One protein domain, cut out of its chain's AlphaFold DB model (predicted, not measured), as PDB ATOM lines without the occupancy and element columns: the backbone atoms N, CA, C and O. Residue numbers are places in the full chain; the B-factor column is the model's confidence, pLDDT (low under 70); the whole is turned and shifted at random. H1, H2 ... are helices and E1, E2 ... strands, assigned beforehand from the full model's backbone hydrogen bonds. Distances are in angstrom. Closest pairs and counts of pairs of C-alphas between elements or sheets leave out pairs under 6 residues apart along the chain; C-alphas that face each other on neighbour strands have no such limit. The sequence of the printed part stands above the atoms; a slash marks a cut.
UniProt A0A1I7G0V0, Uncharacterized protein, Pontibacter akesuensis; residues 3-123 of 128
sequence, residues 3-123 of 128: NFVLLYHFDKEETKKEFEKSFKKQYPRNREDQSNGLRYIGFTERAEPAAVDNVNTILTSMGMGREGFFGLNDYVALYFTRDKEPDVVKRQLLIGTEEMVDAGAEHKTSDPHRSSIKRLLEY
ATOM      1  N   ASN A   3     179.243 185.732 165.546       93.69
ATOM      2  CA  ASN A   3     180.187 186.737 165.999       93.69
ATOM      3  C   ASN A   3     180.876 187.366 164.788       93.69
ATOM      4  O   ASN A   3     181.302 186.678 163.862       93.69
ATOM      5  N   PHE A   4     181.023 188.680 164.838       95.44
ATOM      6  CA  PHE A   4     181.628 189.489 163.795       95.44
ATOM      7  C   PHE A   4     182.684 190.396 164.403       95.44
ATOM      8  O   PHE A   4     182.589 190.792 165.566       95.44
ATOM      9  N   VAL A   5     183.682 190.757 163.603       96.00
ATOM     10  CA  VAL A   5     184.715 191.717 163.993       96.00
ATOM     11  C   VAL A   5     184.838 192.779 162.922       96.00
ATOM     12  O   VAL A   5     185.056 192.469 161.758       96.00
ATOM     13  N   LEU A   6     184.736 194.040 163.314       95.38
ATOM     14  CA  LEU A   6     185.054 195.169 162.456       95.38
ATOM     15  C   LEU A   6     186.450 195.663 162.762       95.38
ATOM     16  O   LEU A   6     186.722 196.065 163.887       95.38
ATOM     17  N   LEU A   7     187.300 195.685 161.749       94.00
ATOM     18  CA  LEU A   7     188.500 196.501 161.736       94.00
ATOM     19  C   LEU A   7     188.170 197.804 161.006       94.00
ATOM     20  O   LEU A   7     187.597 197.767 159.918       94.00
ATOM     21  N   TYR A   8     188.550 198.946 161.567       93.31
ATOM     22  CA  TYR A   8     188.286 200.234 160.933       93.31
ATOM     23  C   TYR A   8     189.390 201.253 161.196       93.31
ATOM     24  O   TYR A   8     190.082 201.215 162.218       93.31
ATOM     25  N   HIS A   9     189.501 202.203 160.274       92.31
ATOM     26  CA  HIS A   9     190.319 203.401 160.396       92.31
ATOM     27  C   HIS A   9     189.594 204.572 159.744       92.31
ATOM     28  O   HIS A   9     189.014 204.429 158.671       92.31
ATOM     29  N   PHE A  10     189.667 205.728 160.399       91.06
ATOM     30  CA  PHE A  10     189.219 206.999 159.847       91.06
ATOM     31  C   PHE A  10     190.276 208.062 160.135       91.06
ATOM     32  O   PHE A  10     190.687 208.225 161.290       91.06
ATOM     33  N   ASP A  11     190.674 208.814 159.113       88.88
ATOM     34  CA  ASP A  11     191.656 209.894 159.230       88.88
ATOM     35  C   ASP A  11     191.132 211.039 160.106       88.88
ATOM     36  O   ASP A  11     191.873 211.668 160.865       88.88
ATOM     37  N   LYS A  12     189.824 211.302 160.030       90.50
ATOM     38  CA  LYS A  12     189.160 212.343 160.818       90.50
ATOM     39  C   LYS A  12     188.703 211.795 162.164       90.50
ATOM     40  O   LYS A  12     187.869 210.894 162.246       90.50
ATOM     41  N   GLU A  13     189.184 212.409 163.245       90.50
ATOM     42  CA  GLU A  13     188.800 212.018 164.607       90.50
ATOM     43  C   GLU A  13     187.295 212.192 164.873       90.50
ATOM     44  O   GLU A  13     186.705 211.388 165.592       90.50
ATOM     45  N   GLU A  14     186.670 213.209 164.278       90.75
ATOM     46  CA  GLU A  14     185.226 213.452 164.382       90.75
ATOM     47  C   GLU A  14     184.417 212.303 163.768       90.75
ATOM     48  O   GLU A  14     183.588 211.710 164.458       90.75
ATOM     49  N   THR A  15     184.750 211.906 162.536       90.00
ATOM     50  CA  THR A  15     184.179 210.729 161.871       90.00
ATOM     51  C   THR A  15     184.341 209.481 162.725       90.00
ATOM     52  O   THR A  15     183.378 208.758 162.957       90.00
ATOM     53  N   LYS A  16     185.549 209.237 163.243       92.31
ATOM     54  CA  LYS A  16     185.813 208.076 164.095       92.31
ATOM     55  C   LYS A  16     184.892 208.048 165.318       92.31
ATOM     56  O   LYS A  16     184.299 207.016 165.612       92.31
ATOM     57  N   LYS A  17     184.757 209.178 166.022       93.62
ATOM     58  CA  LYS A  17     183.897 209.288 167.213       93.62
ATOM     59  C   LYS A  17     182.426 209.087 166.875       93.62
ATOM     60  O   LYS A  17     181.710 208.449 167.643       93.62
ATOM     61  N   GLU A  18     181.971 209.637 165.756       93.06
ATOM     62  CA  GLU A  18     180.598 209.461 165.292       93.06
ATOM     63  C   GLU A  18     180.314 208.000 164.924       93.06
ATOM     64  O   GLU A  18     179.311 207.450 165.383       93.06
ATOM     65  N   PHE A  19     181.232 207.348 164.207       94.06
ATOM     66  CA  PHE A  19     181.146 205.926 163.890       94.06
ATOM     67  C   PHE A  19     181.090 205.077 165.162       94.06
ATOM     68  O   PHE A  19     180.134 204.328 165.347       94.06
ATOM     69  N   GLU A  20     182.053 205.236 166.078       94.38
ATOM     70  CA  GLU A  20     182.103 204.495 167.347       94.38
ATOM     71  C   GLU A  20     180.815 204.704 168.169       94.38
ATOM     72  O   GLU A  20     180.262 203.755 168.728       94.38
ATOM     73  N   LYS A  21     180.285 205.935 168.218       94.62
ATOM     74  CA  LYS A  21     179.040 206.260 168.930       94.62
ATOM     75  C   LYS A  21     177.819 205.591 168.297       94.62
ATOM     76  O   LYS A  21     177.014 204.992 169.013       94.62
ATOM     77  N   SER A  22     177.662 205.704 166.981       94.19
ATOM     78  CA  SER A  22     176.552 205.096 166.240       94.19
ATOM     79  C   SER A  22     176.613 203.572 166.308       94.19
ATOM     80  O   SER A  22     175.595 202.921 166.543       94.19
ATOM     81  N   PHE A  23     177.820 203.012 166.225       94.44
ATOM     82  CA  PHE A  23     178.065 201.585 166.355       94.44
ATOM     83  C   PHE A  23     177.688 201.059 167.741       94.44
ATOM     84  O   PHE A  23     176.902 200.121 167.846       94.44
ATOM     85  N   LYS A  24     178.163 201.703 168.815       93.50
ATOM     86  CA  LYS A  24     177.826 201.331 170.202       93.50
ATOM     87  C   LYS A  24     176.333 201.433 170.499       93.50
ATOM     88  O   LYS A  24     175.815 200.670 171.308       93.50
ATOM     89  N   LYS A  25     175.632 202.369 169.853       93.75
ATOM     90  CA  LYS A  25     174.175 202.493 169.971       93.75
ATOM     91  C   LYS A  25     173.450 201.314 169.315       93.75
ATOM     92  O   LYS A  25     172.471 200.836 169.881       93.75
ATOM     93  N   GLN A  26     173.912 200.868 168.145       93.12
ATOM     94  CA  GLN A  26     173.333 199.731 167.424       93.12
ATOM     95  C   GLN A  26     173.665 198.392 168.100       93.12
ATOM     96  O   GLN A  26     172.800 197.532 168.235       93.12
ATOM     97  N   TYR A  27     174.906 198.240 168.559       93.19
ATOM     98  CA  TYR A  27     175.432 197.027 169.175       93.19
ATOM     99  C   TYR A  27     175.894 197.329 170.602       93.19
ATOM    100  O   TYR A  27     177.093 197.464 170.839       93.19
ATOM    101  N   PRO A  28     174.980 197.443 171.582       89.94
ATOM    102  CA  PRO A  28     175.356 197.760 172.961       89.94
ATOM    103  C   PRO A  28     176.260 196.687 173.580       89.94
ATOM    104  O   PRO A  28     177.113 197.002 174.403       89.94
ATOM    105  N   ARG A  29     176.113 195.434 173.132       90.38
ATOM    106  CA  ARG A  29     176.968 194.302 173.504       90.38
ATOM    107  C   ARG A  29     178.098 194.142 172.495       90.38
ATOM    108  O   ARG A  29     178.059 193.266 171.635       90.38
ATOM    109  N   ASN A  30     179.075 195.033 172.579       94.06
ATOM    110  CA  ASN A  30     180.281 194.999 171.760       94.06
ATOM    111  C   ASN A  30     181.529 194.888 172.638       94.06
ATOM    112  O   ASN A  30     181.492 195.154 173.841       94.06
ATOM    113  N   ARG A  31     182.646 194.504 172.023       94.12
ATOM    114  CA  ARG A  31     183.955 194.486 172.667       94.12
ATOM    115  C   ARG A  31     184.976 195.163 171.775       94.12
ATOM    116  O   ARG A  31     185.201 194.731 170.650       94.12
ATOM    117  N   GLU A  32     185.622 196.191 172.300       93.50
ATOM    118  CA  GLU A  32     186.702 196.878 171.600       93.50
ATOM    119  C   GLU A  32     188.044 196.214 171.915       93.50
ATOM    120  O   GLU A  32     188.308 195.827 173.057       93.50
ATOM    121  N   ASP A  33     188.896 196.095 170.903       92.56
ATOM    122  CA  ASP A  33     190.306 195.744 171.056       92.56
ATOM    123  C   ASP A  33     191.145 196.761 170.277       92.56
ATOM    124  O   ASP A  33     190.763 197.221 169.197       92.56
ATOM    125  N   GLN A  34     192.293 197.137 170.831       90.00
ATOM    126  CA  GLN A  34     193.249 198.001 170.158       90.00
ATOM    127  C   GLN A  34     194.619 197.347 170.237       90.00
ATOM    128  O   GLN A  34     195.264 197.318 171.282       90.00
ATOM    129  N   SER A  35     195.086 196.863 169.095       83.81
ATOM    130  CA  SER A  35     196.370 196.185 168.983       83.81
ATOM    131  C   SER A  35     197.142 196.808 167.847       83.81
ATOM    132  O   SER A  35     196.596 197.007 166.764       83.81
ATOM    133  N   ASN A  36     198.417 197.134 168.072       79.69
ATOM    134  CA  ASN A  36     199.281 197.605 166.996       79.69
ATOM    135  C   ASN A  36     198.703 198.841 166.267       79.69
ATOM    136  O   ASN A  36     198.838 198.989 165.062       79.69
ATOM    137  N   GLY A  37     198.054 199.763 166.982       81.25
ATOM    138  CA  GLY A  37     197.430 200.956 166.379       81.25
ATOM    139  C   GLY A  37     196.205 200.674 165.498       81.25
ATOM    140  O   GLY A  37     195.612 201.622 164.998       81.25
ATOM    141  N   LEU A  38     195.810 199.411 165.357       87.69
ATOM    142  CA  LEU A  38     194.584 198.973 164.707       87.69
ATOM    143  C   LEU A  38     193.462 198.901 165.735       87.69
ATOM    144  O   LEU A  38     193.698 198.549 166.894       87.69
ATOM    145  N   ARG A  39     192.249 199.244 165.304       92.31
ATOM    146  CA  ARG A  39     191.050 199.240 166.143       92.31
ATOM    147  C   ARG A  39     190.086 198.182 165.655       92.31
ATOM    148  O   ARG A  39     189.735 198.160 164.477       92.31
ATOM    149  N   TYR A  40     189.651 197.352 166.588       94.06
ATOM    150  CA  TYR A  40     188.721 196.269 166.352       94.06
ATOM    151  C   TYR A  40     187.485 196.460 167.221       94.06
ATOM    152  O   TYR A  40     187.601 196.846 168.385       94.06
ATOM    153  N   ILE A  41     186.313 196.151 166.678       95.75
ATOM    154  CA  ILE A  41     185.079 196.026 167.451       95.75
ATOM    155  C   ILE A  41     184.475 194.670 167.141       95.75
ATOM    156  O   ILE A  41     184.073 194.400 166.012       95.75
ATOM    157  N   GLY A  42     184.422 193.814 168.146       95.88
ATOM    158  CA  GLY A  42     183.688 192.569 168.102       95.88
ATOM    159  C   GLY A  42     182.233 192.765 168.528       95.88
ATOM    160  O   GLY A  42     181.948 193.567 169.420       95.88
ATOM    161  N   PHE A  43     181.306 192.070 167.875       95.75
ATOM    162  CA  PHE A  43     179.864 192.171 168.112       95.75
ATOM    163  C   PHE A  43     179.138 190.925 167.594       95.75
ATOM    164  O   PHE A  43     179.738 190.076 166.936       95.75
ATOM    165  N   THR A  44     177.835 190.830 167.861       93.56
ATOM    166  CA  THR A  44     176.989 189.741 167.354       93.56
ATOM    167  C   THR A  44     175.858 190.239 166.492       93.56
ATOM    168  O   THR A  44     175.216 191.232 166.830       93.56
ATOM    169  N   GLU A  45     175.541 189.476 165.455       93.25
ATOM    170  CA  GLU A  45     174.364 189.701 164.622       93.25
ATOM    171  C   GLU A  45     173.764 188.357 164.172       93.25
ATOM    172  O   GLU A  45     174.301 187.283 164.443       93.25
ATOM    173  N   ARG A  46     172.588 188.373 163.547       91.06
ATOM    174  CA  ARG A  46     171.885 187.163 163.105       91.06
ATOM    175  C   ARG A  46     172.619 186.412 162.000       91.06
ATOM    176  O   ARG A  46     172.587 185.187 162.035       91.06
ATOM    177  N   ALA A  47     173.189 187.138 161.042       91.69
ATOM    178  CA  ALA A  47     173.890 186.596 159.883       91.69
ATOM    179  C   ALA A  47     174.737 187.681 159.197       91.69
ATOM    180  O   ALA A  47     174.455 188.873 159.358       91.69
ATOM    181  N   GLU A  48     175.696 187.263 158.364       91.75
ATOM    182  CA  GLU A  48     176.564 188.145 157.558       91.75
ATOM    183  C   GLU A  48     175.791 189.274 156.836       91.75
ATOM    184  O   GLU A  48     176.143 190.435 157.053       91.75
ATOM    185  N   PRO A  49     174.701 189.023 156.073       92.94
ATOM    186  CA  PRO A  49     173.997 190.102 155.373       92.94
ATOM    187  C   PRO A  49     173.427 191.168 156.314       92.94
ATOM    188  O   PRO A  49     173.501 192.354 156.021       92.94
ATOM    189  N   ALA A  50     172.911 190.761 157.478       93.00
ATOM    190  CA  ALA A  50     172.368 191.697 158.459       93.00
ATOM    191  C   ALA A  50     173.473 192.553 159.100       93.00
ATOM    192  O   ALA A  50     173.278 193.751 159.306       93.00
ATOM    193  N   ALA A  51     174.646 191.965 159.369       93.38
ATOM    194  CA  ALA A  51     175.799 192.713 159.866       93.38
ATOM    195  C   ALA A  51     176.254 193.753 158.833       93.38
ATOM    196  O   ALA A  51     176.448 194.921 159.175       93.38
ATOM    197  N   VAL A  52     176.361 193.348 157.565       93.56
ATOM    198  CA  VAL A  52     176.727 194.224 156.445       93.56
ATOM    199  C   VAL A  52     175.724 195.370 156.289       93.56
ATOM    200  O   VAL A  52     176.137 196.528 156.264       93.56
ATOM    201  N   ASP A  53     174.425 195.080 156.241       93.38
ATOM    202  CA  ASP A  53     173.372 196.087 156.053       93.38
ATOM    203  C   ASP A  53     173.333 197.106 157.198       93.38
ATOM    204  O   ASP A  53     173.257 198.317 156.965       93.38
ATOM    205  N   ASN A  54     173.450 196.644 158.445       94.19
ATOM    206  CA  ASN A  54     173.463 197.519 159.614       94.19
ATOM    207  C   ASN A  54     174.694 198.434 159.626       94.19
ATOM    208  O   ASN A  54     174.575 199.632 159.892       94.19
ATOM    209  N   VAL A  55     175.881 197.900 159.317       93.69
ATOM    210  CA  VAL A  55     177.105 198.713 159.284       93.69
ATOM    211  C   VAL A  55     177.076 199.686 158.109       93.69
ATOM    212  O   VAL A  55     177.395 200.859 158.289       93.69
ATOM    213  N   ASN A  56     176.609 199.257 156.937       91.94
ATOM    214  CA  ASN A  56     176.408 200.144 155.793       91.94
ATOM    215  C   ASN A  56     175.394 201.249 156.094       91.94
ATOM    216  O   ASN A  56     175.583 202.376 155.649       91.94
ATOM    217  N   THR A  57     174.349 200.964 156.873       92.31
ATOM    218  CA  THR A  57     173.383 201.980 157.316       92.31
ATOM    219  C   THR A  57     174.055 203.028 158.204       92.31
ATOM    220  O   THR A  57     173.838 204.223 158.000       92.31
ATOM    221  N   ILE A  58     174.916 202.606 159.142       92.94
ATOM    222  CA  ILE A  58     175.710 203.525 159.974       92.94
ATOM    223  C   ILE A  58     176.599 204.399 159.087       92.94
ATOM    224  O   ILE A  58     176.531 205.622 159.177       92.94
ATOM    225  N   LEU A  59     177.375 203.788 158.192       90.75
ATOM    226  CA  LEU A  59     178.275 204.510 157.293       90.75
ATOM    227  C   LEU A  59     177.498 205.503 156.417       90.75
ATOM    228  O   LEU A  59     177.838 206.685 156.367       90.75
ATOM    229  N   THR A  60     176.397 205.062 155.805       89.25
ATOM    230  CA  THR A  60     175.581 205.891 154.905       89.25
ATOM    231  C   THR A  60     174.974 207.078 155.645       89.25
ATOM    232  O   THR A  60     174.928 208.181 155.103       89.25
ATOM    233  N   SER A  61     174.561 206.892 156.904       88.44
ATOM    234  CA  SER A  61     174.039 207.982 157.739       88.44
ATOM    235  C   SER A  61     175.073 209.079 158.017       88.44
ATOM    236  O   SER A  61     174.698 210.230 158.218       88.44
ATOM    237  N   MET A  62     176.361 208.735 157.944       86.38
ATOM    238  CA  MET A  62     177.492 209.656 158.070       86.38
ATOM    239  C   MET A  62     177.946 210.227 156.712       86.38
ATOM    240  O   MET A  62     178.975 210.894 156.628       86.38
ATOM    241  N   GLY A  63     177.218 209.939 155.626       82.12
ATOM    242  CA  GLY A  63     177.597 210.318 154.262       82.12
ATOM    243  C   GLY A  63     178.709 209.455 153.652       82.12
ATOM    244  O   GLY A  63     179.272 209.828 152.623       82.12
ATOM    245  N   MET A  64     179.031 208.311 154.265       77.12
ATOM    246  CA  MET A  64     180.078 207.388 153.825       77.12
ATOM    247  C   MET A  64     179.441 206.135 153.236       77.12
ATOM    248  O   MET A  64     178.667 205.448 153.885       77.12
ATOM    249  N   GLY A  65     179.738 205.796 151.992       64.38
ATOM    250  CA  GLY A  65     179.139 204.617 151.378       64.38
ATOM    251  C   GLY A  65     179.854 204.222 150.106       64.38
ATOM    252  O   GLY A  65     180.777 204.903 149.668       64.38
ATOM    253  N   ARG A  66     179.387 203.136 149.490       55.34
ATOM    254  CA  ARG A  66     179.941 202.607 148.236       55.34
ATOM    255  C   ARG A  66     179.873 203.611 147.071       55.34
ATOM    256  O   ARG A  66     180.683 203.522 146.157       55.34
ATOM    257  N   GLU A  67     178.938 204.563 147.134       55.94
ATOM    258  CA  GLU A  67     178.787 205.695 146.199       55.94
ATOM    259  C   GLU A  67     179.142 207.059 146.834       55.94
ATOM    260  O   GLU A  67     178.989 208.103 146.204       55.94
ATOM    261  N   GLY A  68     179.592 207.065 148.093       55.22
ATOM    262  CA  GLY A  68     180.004 208.265 148.822       55.22
ATOM    263  C   GLY A  68     181.507 208.537 148.713       55.22
ATOM    264  O   GLY A  68     182.272 207.732 148.188       55.22
ATOM    265  N   PHE A  69     181.945 209.676 149.251       65.31
ATOM    266  CA  PHE A  69     183.367 209.989 149.414       65.31
ATOM    267  C   PHE A  69     183.839 209.476 150.781       65.31
ATOM    268  O   PHE A  69     183.369 209.948 151.814       65.31
ATOM    269  N   PHE A  70     184.776 208.533 150.793       71.75
ATOM    270  CA  PHE A  70     185.553 208.169 151.981       71.75
ATOM    271  C   PHE A  70     186.967 208.757 151.855       71.75
ATOM    272  O   PHE A  70     187.429 209.046 150.748       71.75
ATOM    273  N   GLY A  71     187.624 209.035 152.984       72.06
ATOM    274  CA  GLY A  71     188.989 209.556 152.997       72.06
ATOM    275  C   GLY A  71     189.977 208.608 152.314       72.06
ATOM    276  O   GLY A  71     189.718 207.416 152.174       72.06
ATOM    277  N   LEU A  72     191.132 209.138 151.903       78.31
ATOM    278  CA  LEU A  72     192.149 208.376 151.165       78.31
ATOM    279  C   LEU A  72     192.686 207.162 151.931       78.31
ATOM    280  O   LEU A  72     193.197 206.253 151.291       78.31
ATOM    281  N   ASN A  73     192.585 207.146 153.262       84.00
ATOM    282  CA  ASN A  73     192.993 206.006 154.083       84.00
ATOM    283  C   ASN A  73     191.828 205.404 154.880       84.00
ATOM    284  O   ASN A  73     192.053 204.496 155.676       84.00
ATOM    285  N   ASP A  74     190.603 205.907 154.708       88.12
ATOM    286  CA  ASP A  74     189.456 205.443 155.480       88.12
ATOM    287  C   ASP A  74     189.055 204.043 155.012       88.12
ATOM    288  O   ASP A  74     188.799 203.811 153.826       88.12
ATOM    289  N   TYR A  75     188.965 203.105 155.950       90.38
ATOM    290  CA  TYR A  75     188.556 201.742 155.645       90.38
ATOM    291  C   TYR A  75     187.710 201.149 156.762       90.38
ATOM    292  O   TYR A  75     187.866 201.463 157.945       90.38
ATOM    293  N   VAL A  76     186.833 200.227 156.372       92.62
ATOM    294  CA  VAL A  76     186.060 199.390 157.286       92.62
ATOM    295  C   VAL A  76     185.994 197.993 156.691       92.62
ATOM    296  O   VAL A  76     185.450 197.794 155.603       92.62
ATOM    297  N   ALA A  77     186.543 197.027 157.415       92.75
ATOM    298  CA  ALA A  77     186.585 195.625 157.041       92.75
ATOM    299  C   ALA A  77     185.843 194.784 158.079       92.75
ATOM    300  O   ALA A  77     186.144 194.836 159.272       92.75
ATOM    301  N   LEU A  78     184.888 193.991 157.611       94.69
ATOM    302  CA  LEU A  78     184.154 193.012 158.396       94.69
ATOM    303  C   LEU A  78     184.845 191.650 158.291       94.69
ATOM    304  O   LEU A  78     185.106 191.163 157.192       94.69
ATOM    305  N   TYR A  79     185.094 191.019 159.431       93.50
ATOM    306  CA  TYR A  79     185.644 189.677 159.552       93.50
ATOM    307  C   TYR A  79     184.635 188.758 160.229       93.50
ATOM    308  O   TYR A  79     183.976 189.150 161.194       93.50
ATOM    309  N   PHE A  80     184.533 187.535 159.723       92.31
ATOM    310  CA  PHE A  80     183.596 186.523 160.206       92.31
ATOM    311  C   PHE A  80     184.065 185.122 159.824       92.31
ATOM    312  O   PHE A  80     184.914 184.951 158.949       92.31
ATOM    313  N   THR A  81     183.495 184.111 160.464       87.94
ATOM    314  CA  THR A  81     183.624 182.704 160.073       87.94
ATOM    315  C   THR A  81     182.264 182.204 159.601       87.94
ATOM    316  O   THR A  81     181.231 182.784 159.929       87.94
ATOM    317  N   ARG A  82     182.242 181.159 158.773       78.88
ATOM    318  CA  ARG A  82     180.991 180.511 158.350       78.88
ATOM    319  C   ARG A  82     180.868 179.180 159.070       78.88
ATOM    320  O   ARG A  82     181.872 178.491 159.213       78.88
ATOM    321  N   ASP A  83     179.650 178.758 159.401       73.38
ATOM    322  CA  ASP A  83     179.395 177.470 160.074       73.38
ATOM    323  C   ASP A  83     180.052 176.262 159.380       73.38
ATOM    324  O   ASP A  83     180.436 175.290 160.022       73.38
ATOM    325  N   LYS A  84     180.194 176.315 158.049       74.12
ATOM    326  CA  LYS A  84     180.812 175.248 157.244       74.12
ATOM    327  C   LYS A  84     182.345 175.286 157.226       74.12
ATOM    328  O   LYS A  84     182.958 174.314 156.797       74.12
ATOM    329  N   GLU A  85     182.947 176.395 157.643       77.00
ATOM    330  CA  GLU A  85     184.393 176.639 157.657       77.00
ATOM    331  C   GLU A  85     184.774 177.488 158.897       77.00
ATOM    332  O   GLU A  85     185.234 178.624 158.746       77.00
ATOM    333  N   PRO A  86     184.566 176.991 160.134       73.06
ATOM    334  CA  PRO A  86     184.748 177.786 161.355       73.06
ATOM    335  C   PRO A  86     186.204 178.221 161.586       73.06
ATOM    336  O   PRO A  86     186.447 179.240 162.224       73.06
ATOM    337  N   ASP A  87     187.168 177.491 161.022       77.25
ATOM    338  CA  ASP A  87     188.597 177.817 161.089       77.25
ATOM    339  C   ASP A  87     189.040 178.838 160.025       77.25
ATOM    340  O   ASP A  87     190.176 179.319 160.048       77.25
ATOM    341  N   VAL A  88     188.162 179.175 159.073       82.56
ATOM    342  CA  VAL A  88     188.475 180.082 157.964       82.56
ATOM    343  C   VAL A  88     187.842 181.441 158.222       82.56
ATOM    344  O   VAL A  88     186.655 181.662 157.979       82.56
ATOM    345  N   VAL A  89     188.673 182.388 158.656       86.12
ATOM    346  CA  VAL A  89     188.281 183.795 158.758       86.12
ATOM    347  C   VAL A  89     188.131 184.376 157.351       86.12
ATOM    348  O   VAL A  89     189.091 184.434 156.581       86.12
ATOM    349  N   LYS A  90     186.921 184.814 157.015       88.62
ATOM    350  CA  LYS A  90     186.609 185.581 155.807       88.62
ATOM    351  C   LYS A  90     186.684 187.076 156.118       88.62
ATOM    352  O   LYS A  90     186.474 187.489 157.258       88.62
ATOM    353  N   ARG A  91     186.969 187.873 155.087       90.00
ATOM    354  CA  ARG A  91     186.992 189.339 155.123       90.00
ATOM    355  C   ARG A  91     186.048 189.884 154.058       90.00
ATOM    356  O   ARG A  91     186.059 189.403 152.928       90.00
ATOM    357  N   GLN A  92     185.297 190.919 154.407       90.44
ATOM    358  CA  GLN A  92     184.506 191.714 153.482       90.44
ATOM    359  C   GLN A  92     184.761 193.197 153.731       90.44
ATOM    360  O   GLN A  92     184.601 193.687 154.847       90.44
ATOM    361  N   LEU A  93     185.147 193.921 152.686       89.88
ATOM    362  CA  LEU A  93     185.289 195.371 152.748       89.88
ATOM    363  C   LEU A  93     183.925 196.043 152.626       89.88
ATOM    364  O   LEU A  93     183.133 195.699 151.747       89.88
ATOM    365  N   LEU A  94     183.681 197.015 153.501       89.88
ATOM    366  CA  LEU A  94     182.498 197.872 153.464       89.88
ATOM    367  C   LEU A  94     182.835 199.234 152.843       89.88
ATOM    368  O   LEU A  94     182.079 199.728 152.011       89.88
ATOM    369  N   ILE A  95     184.003 199.789 153.186       88.62
ATOM    370  CA  ILE A  95     184.643 200.935 152.516       88.62
ATOM    371  C   ILE A  95     186.169 200.744 152.488       88.62
ATOM    372  O   ILE A  95     186.707 199.966 153.283       88.62
ATOM    373  N   GLY A  96     186.857 201.480 151.612       84.06
ATOM    374  CA  GLY A  96     188.305 201.367 151.403       84.06
ATOM    375  C   GLY A  96     188.693 200.284 150.390       84.06
ATOM    376  O   GLY A  96     187.835 199.646 149.774       84.06
ATOM    377  N   THR A  97     189.998 200.086 150.197       80.00
ATOM    378  CA  THR A  97     190.559 199.041 149.321       80.00
ATOM    379  C   THR A  97     191.242 197.939 150.130       80.00
ATOM    380  O   THR A  97     191.572 198.129 151.302       80.00
ATOM    381  N   GLU A  98     191.472 196.775 149.511       76.56
ATOM    382  CA  GLU A  98     192.204 195.681 150.169       76.56
ATOM    383  C   GLU A  98     193.609 196.131 150.562       76.56
ATOM    384  O   GLU A  98     194.021 195.919 151.696       76.56
ATOM    385  N   GLU A  99     194.273 196.877 149.678       77.62
ATOM    386  CA  GLU A  99     195.603 197.445 149.896       77.62
ATOM    387  C   GLU A  99     195.663 198.376 151.114       77.62
ATOM    388  O   GLU A  99     196.680 198.406 151.792       77.62
ATOM    389  N   MET A 100     194.599 199.122 151.436       80.06
ATOM    390  CA  MET A 100     194.571 199.988 152.626       80.06
ATOM    391  C   MET A 100     194.501 199.175 153.918       80.06
ATOM    392  O   MET A 100     195.173 199.491 154.903       80.06
ATOM    393  N   VAL A 101     193.698 198.111 153.908       75.94
ATOM    394  CA  VAL A 101     193.579 197.196 155.046       75.94
ATOM    395  C   VAL A 101     194.863 196.402 155.222       75.94
ATOM    396  O   VAL A 101     195.351 196.281 156.343       75.94
ATOM    397  N   ASP A 102     195.429 195.915 154.123       73.56
ATOM    398  CA  ASP A 102     196.668 195.152 154.116       73.56
ATOM    399  C   ASP A 102     197.856 196.053 154.471       73.56
ATOM    400  O   ASP A 102     198.614 195.693 155.352       73.56
ATOM    401  N   ALA A 103     197.966 197.291 153.984       68.69
ATOM    402  CA  ALA A 103     198.990 198.228 154.462       68.69
ATOM    403  C   ALA A 103     198.836 198.543 155.963       68.69
ATOM    404  O   ALA A 103     199.822 198.624 156.700       68.69
ATOM    405  N   GLY A 104     197.600 198.674 156.455       61.97
ATOM    406  CA  GLY A 104     197.326 198.835 157.884       61.97
ATOM    407  C   GLY A 104     197.712 197.606 158.720       61.97
ATOM    408  O   GLY A 104     198.235 197.757 159.828       61.97
ATOM    409  N   ALA A 105     197.475 196.399 158.196       60.94
ATOM    410  CA  ALA A 105     197.620 195.125 158.900       60.94
ATOM    411  C   ALA A 105     198.979 194.418 158.700       60.94
ATOM    412  O   ALA A 105     199.471 193.779 159.628       60.94
ATOM    413  N   GLU A 106     199.616 194.540 157.537       49.03
ATOM    414  CA  GLU A 106     200.869 193.872 157.147       49.03
ATOM    415  C   GLU A 106     202.111 194.543 157.739       49.03
ATOM    416  O   GLU A 106     203.105 193.864 158.003       49.03
ATOM    417  N   HIS A 107     202.078 195.848 158.037       47.50
ATOM    418  CA  HIS A 107     203.238 196.528 158.629       47.50
ATOM    419  C   HIS A 107     203.524 196.136 160.085       47.50
ATOM    420  O   HIS A 107     204.539 196.550 160.652       47.50
ATOM    421  N   LYS A 108     202.661 195.338 160.719       50.75
ATOM    422  CA  LYS A 108     202.804 194.946 162.120       50.75
ATOM    423  C   LYS A 108     202.493 193.467 162.234       50.75
ATOM    424  O   LYS A 108     201.323 193.145 162.341       50.75
ATOM    425  N   THR A 109     203.539 192.633 162.151       49.78
ATOM    426  CA  THR A 109     203.566 191.167 162.353       49.78
ATOM    427  C   THR A 109     202.196 190.495 162.240       49.78
ATOM    428  O   THR A 109     201.354 190.669 163.096       49.78
ATOM    429  N   SER A 110     201.954 189.652 161.242       59.47
ATOM    430  CA  SER A 110     200.654 188.986 160.997       59.47
ATOM    431  C   SER A 110     199.977 188.295 162.210       59.47
ATOM    432  O   SER A 110     198.773 188.028 162.174       59.47
ATOM    433  N   ASP A 111     200.717 188.030 163.287       69.44
ATOM    434  CA  ASP A 111     200.283 187.325 164.494       69.44
ATOM    435  C   ASP A 111     199.289 188.104 165.393       69.44
ATOM    436  O   ASP A 111     198.197 187.586 165.658       69.44
ATOM    437  N   PRO A 112     199.546 189.358 165.839       73.56
ATOM    438  CA  PRO A 112     198.617 190.065 166.719       73.56
ATOM    439  C   PRO A 112     197.324 190.497 166.020       73.56
ATOM    440  O   PRO A 112     196.281 190.543 166.674       73.56
ATOM    441  N   HIS A 113     197.356 190.768 164.710       82.25
ATOM    442  CA  HIS A 113     196.149 191.050 163.923       82.25
ATOM    443  C   HIS A 113     195.205 189.838 163.918       82.25
ATOM    444  O   HIS A 113     194.056 189.936 164.358       82.25
ATOM    445  N   ARG A 114     195.719 188.662 163.525       82.00
ATOM    446  CA  ARG A 114     194.953 187.406 163.529       82.00
ATOM    447  C   ARG A 114     194.483 187.021 164.927       82.00
ATOM    448  O   ARG A 114     193.336 186.610 165.089       82.00
ATOM    449  N   SER A 115     195.336 187.198 165.934       85.44
ATOM    450  CA  SER A 115     194.999 186.906 167.328       85.44
ATOM    451  C   SER A 115     193.857 187.779 167.850       85.44
ATOM    452  O   SER A 115     192.982 187.274 168.550       85.44
ATOM    453  N   SER A 116     193.834 189.073 167.506       88.50
ATOM    454  CA  SER A 116     192.766 189.995 167.928       88.50
ATOM    455  C   SER A 116     191.430 189.611 167.289       88.50
ATOM    456  O   SER A 116     190.428 189.480 167.990       88.50
ATOM    457  N   ILE A 117     191.432 189.324 165.980       89.75
ATOM    458  CA  ILE A 117     190.234 188.863 165.266       89.75
ATOM    459  C   ILE A 117     189.716 187.557 165.867       89.75
ATOM    460  O   ILE A 117     188.546 187.477 166.225       89.75
ATOM    461  N   LYS A 118     190.581 186.551 166.037       89.25
ATOM    462  CA  LYS A 118     190.179 185.250 166.583       89.25
ATOM    463  C   LYS A 118     189.578 185.385 167.985       89.25
ATOM    464  O   LYS A 118     188.490 184.882 168.233       89.25
ATOM    465  N   ARG A 119     190.234 186.142 168.870       91.00
ATOM    466  CA  ARG A 119     189.760 186.383 170.242       91.00
ATOM    467  C   ARG A 119     188.373 187.026 170.276       91.00
ATOM    468  O   ARG A 119     187.569 186.681 171.134       91.00
ATOM    469  N   LEU A 120     188.105 187.974 169.378       92.62
ATOM    470  CA  LEU A 120     186.815 188.660 169.302       92.62
ATOM    471  C   LEU A 120     185.734 187.803 168.626       92.62
ATOM    472  O   LEU A 120     184.576 187.884 169.029       92.62
ATOM    473  N   LEU A 121     186.095 186.960 167.653       91.81
ATOM    474  CA  LEU A 121     185.180 185.987 167.044       91.81
ATOM    475  C   LEU A 121     184.798 184.856 168.006       91.81
ATOM    476  O   LEU A 121     183.699 184.330 167.909       91.81
ATOM    477  N   GLU A 122     185.664 184.495 168.949       91.12
ATOM    478  CA  GLU A 122     185.398 183.458 169.960       91.12
ATOM    479  C   GLU A 122     184.788 184.024 171.258       91.12
ATOM    480  O   GLU A 122     184.479 183.272 172.181       91.12
ATOM    481  N   TYR A 123     184.619 185.347 171.357       90.94
ATOM    482  CA  TYR A 123     184.113 185.987 172.570       90.94
ATOM    483  C   TYR A 123     182.617 185.722 172.787       90.94
ATOM    484  O   TYR A 123     181.808 185.798 171.864       90.94
TER     485      TYR A 123
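Overview. This is residues 3 to 123 of the 128 residues of an uncharacterized protein of Pontibacter akesuensis (UniProt A0A1I7G0V0). A strongly twisted sheet of five antiparallel strands forms the middle layer of three, with H1 and H2 packed on one face and H3 and H4 on the other. The sheet curls round H4, while H3 crosses the strands on that same face. The printed part has 121 residues with four named helices and five named strands, in the order E1 H1 E2 E3 H2 E4 E5 H3 H4; the sheet runs E2 E3 E1 E4 E5, and the class is mixed, helices and strands. The whole is compact and rounded, with a radius of gyration of the C-alphas of 13.4 A and spans of 35 by 33 by 23 A.

Along the chain. In the sheet, E2 is residues 31 to 35, E3 residues 38 to 45 with 22.2 A from first to last C-alpha, and E1 residues 3 to 9 with 20.3 A, beginning at C-alpha 3 (180.187, 186.737, 165.999). E4 is residues 75 to 82, 22.7 A, and E5 residues 85 to 95, 24.8 A; E5 bends by 77 degrees at residue 88. H1, residues 13 to 26, and H2, residues 48 to 61, are each 20.0 A long. H3 is residues 98 to 106, and H4 is residues 110 to 121, 16.9 A, ending at C-alpha 121 (185.180, 185.987, 167.044).

Arrangement. E1 is an inner strand between E3 and E4. N 6 and O 41 are 2.8 A apart across E1 and E3, and N 7 and O 77 are 2.9 A apart across E1 and E4, both within hydrogen-bond range. The hairpin E2 and E3 has N 33 and O 40 at 2.9 A, and the hairpin E4 and E5 has N 78 and O 92 at 2.8 A. E1, H1, E2 and E3, H2, E4 are split strand-helix-strand units, two strands running the same way with another strand between them in the sheet; both crossovers are right-handed. H1 and H2 touch at a steep tilt of 47 degrees, opposite ways, the closest C-alphas being those of Ser 22 and Ile 58, 6.5 A apart. H3, at a height over the sheet of 8.9 A, runs across the strands, at 84 degrees to E1 on the local plane. The closest C-alphas of E3 and H4 are those of Gly 42 and Leu 120, 5.1 A apart. In H1, H2, H3 and H4 every O i to N i+4 pair is within hydrogen-bond range.

Size, cuts and confidence. The two C-alphas farthest apart are those of Glu 14 and Lys 84, 39.1 A. The printed part has no cut. The link from H2 to E4, residues 62 to 74, is long. The mean pLDDT of the printed part is 85.1; residues 65 to 69 and 103 to 111 are under 70.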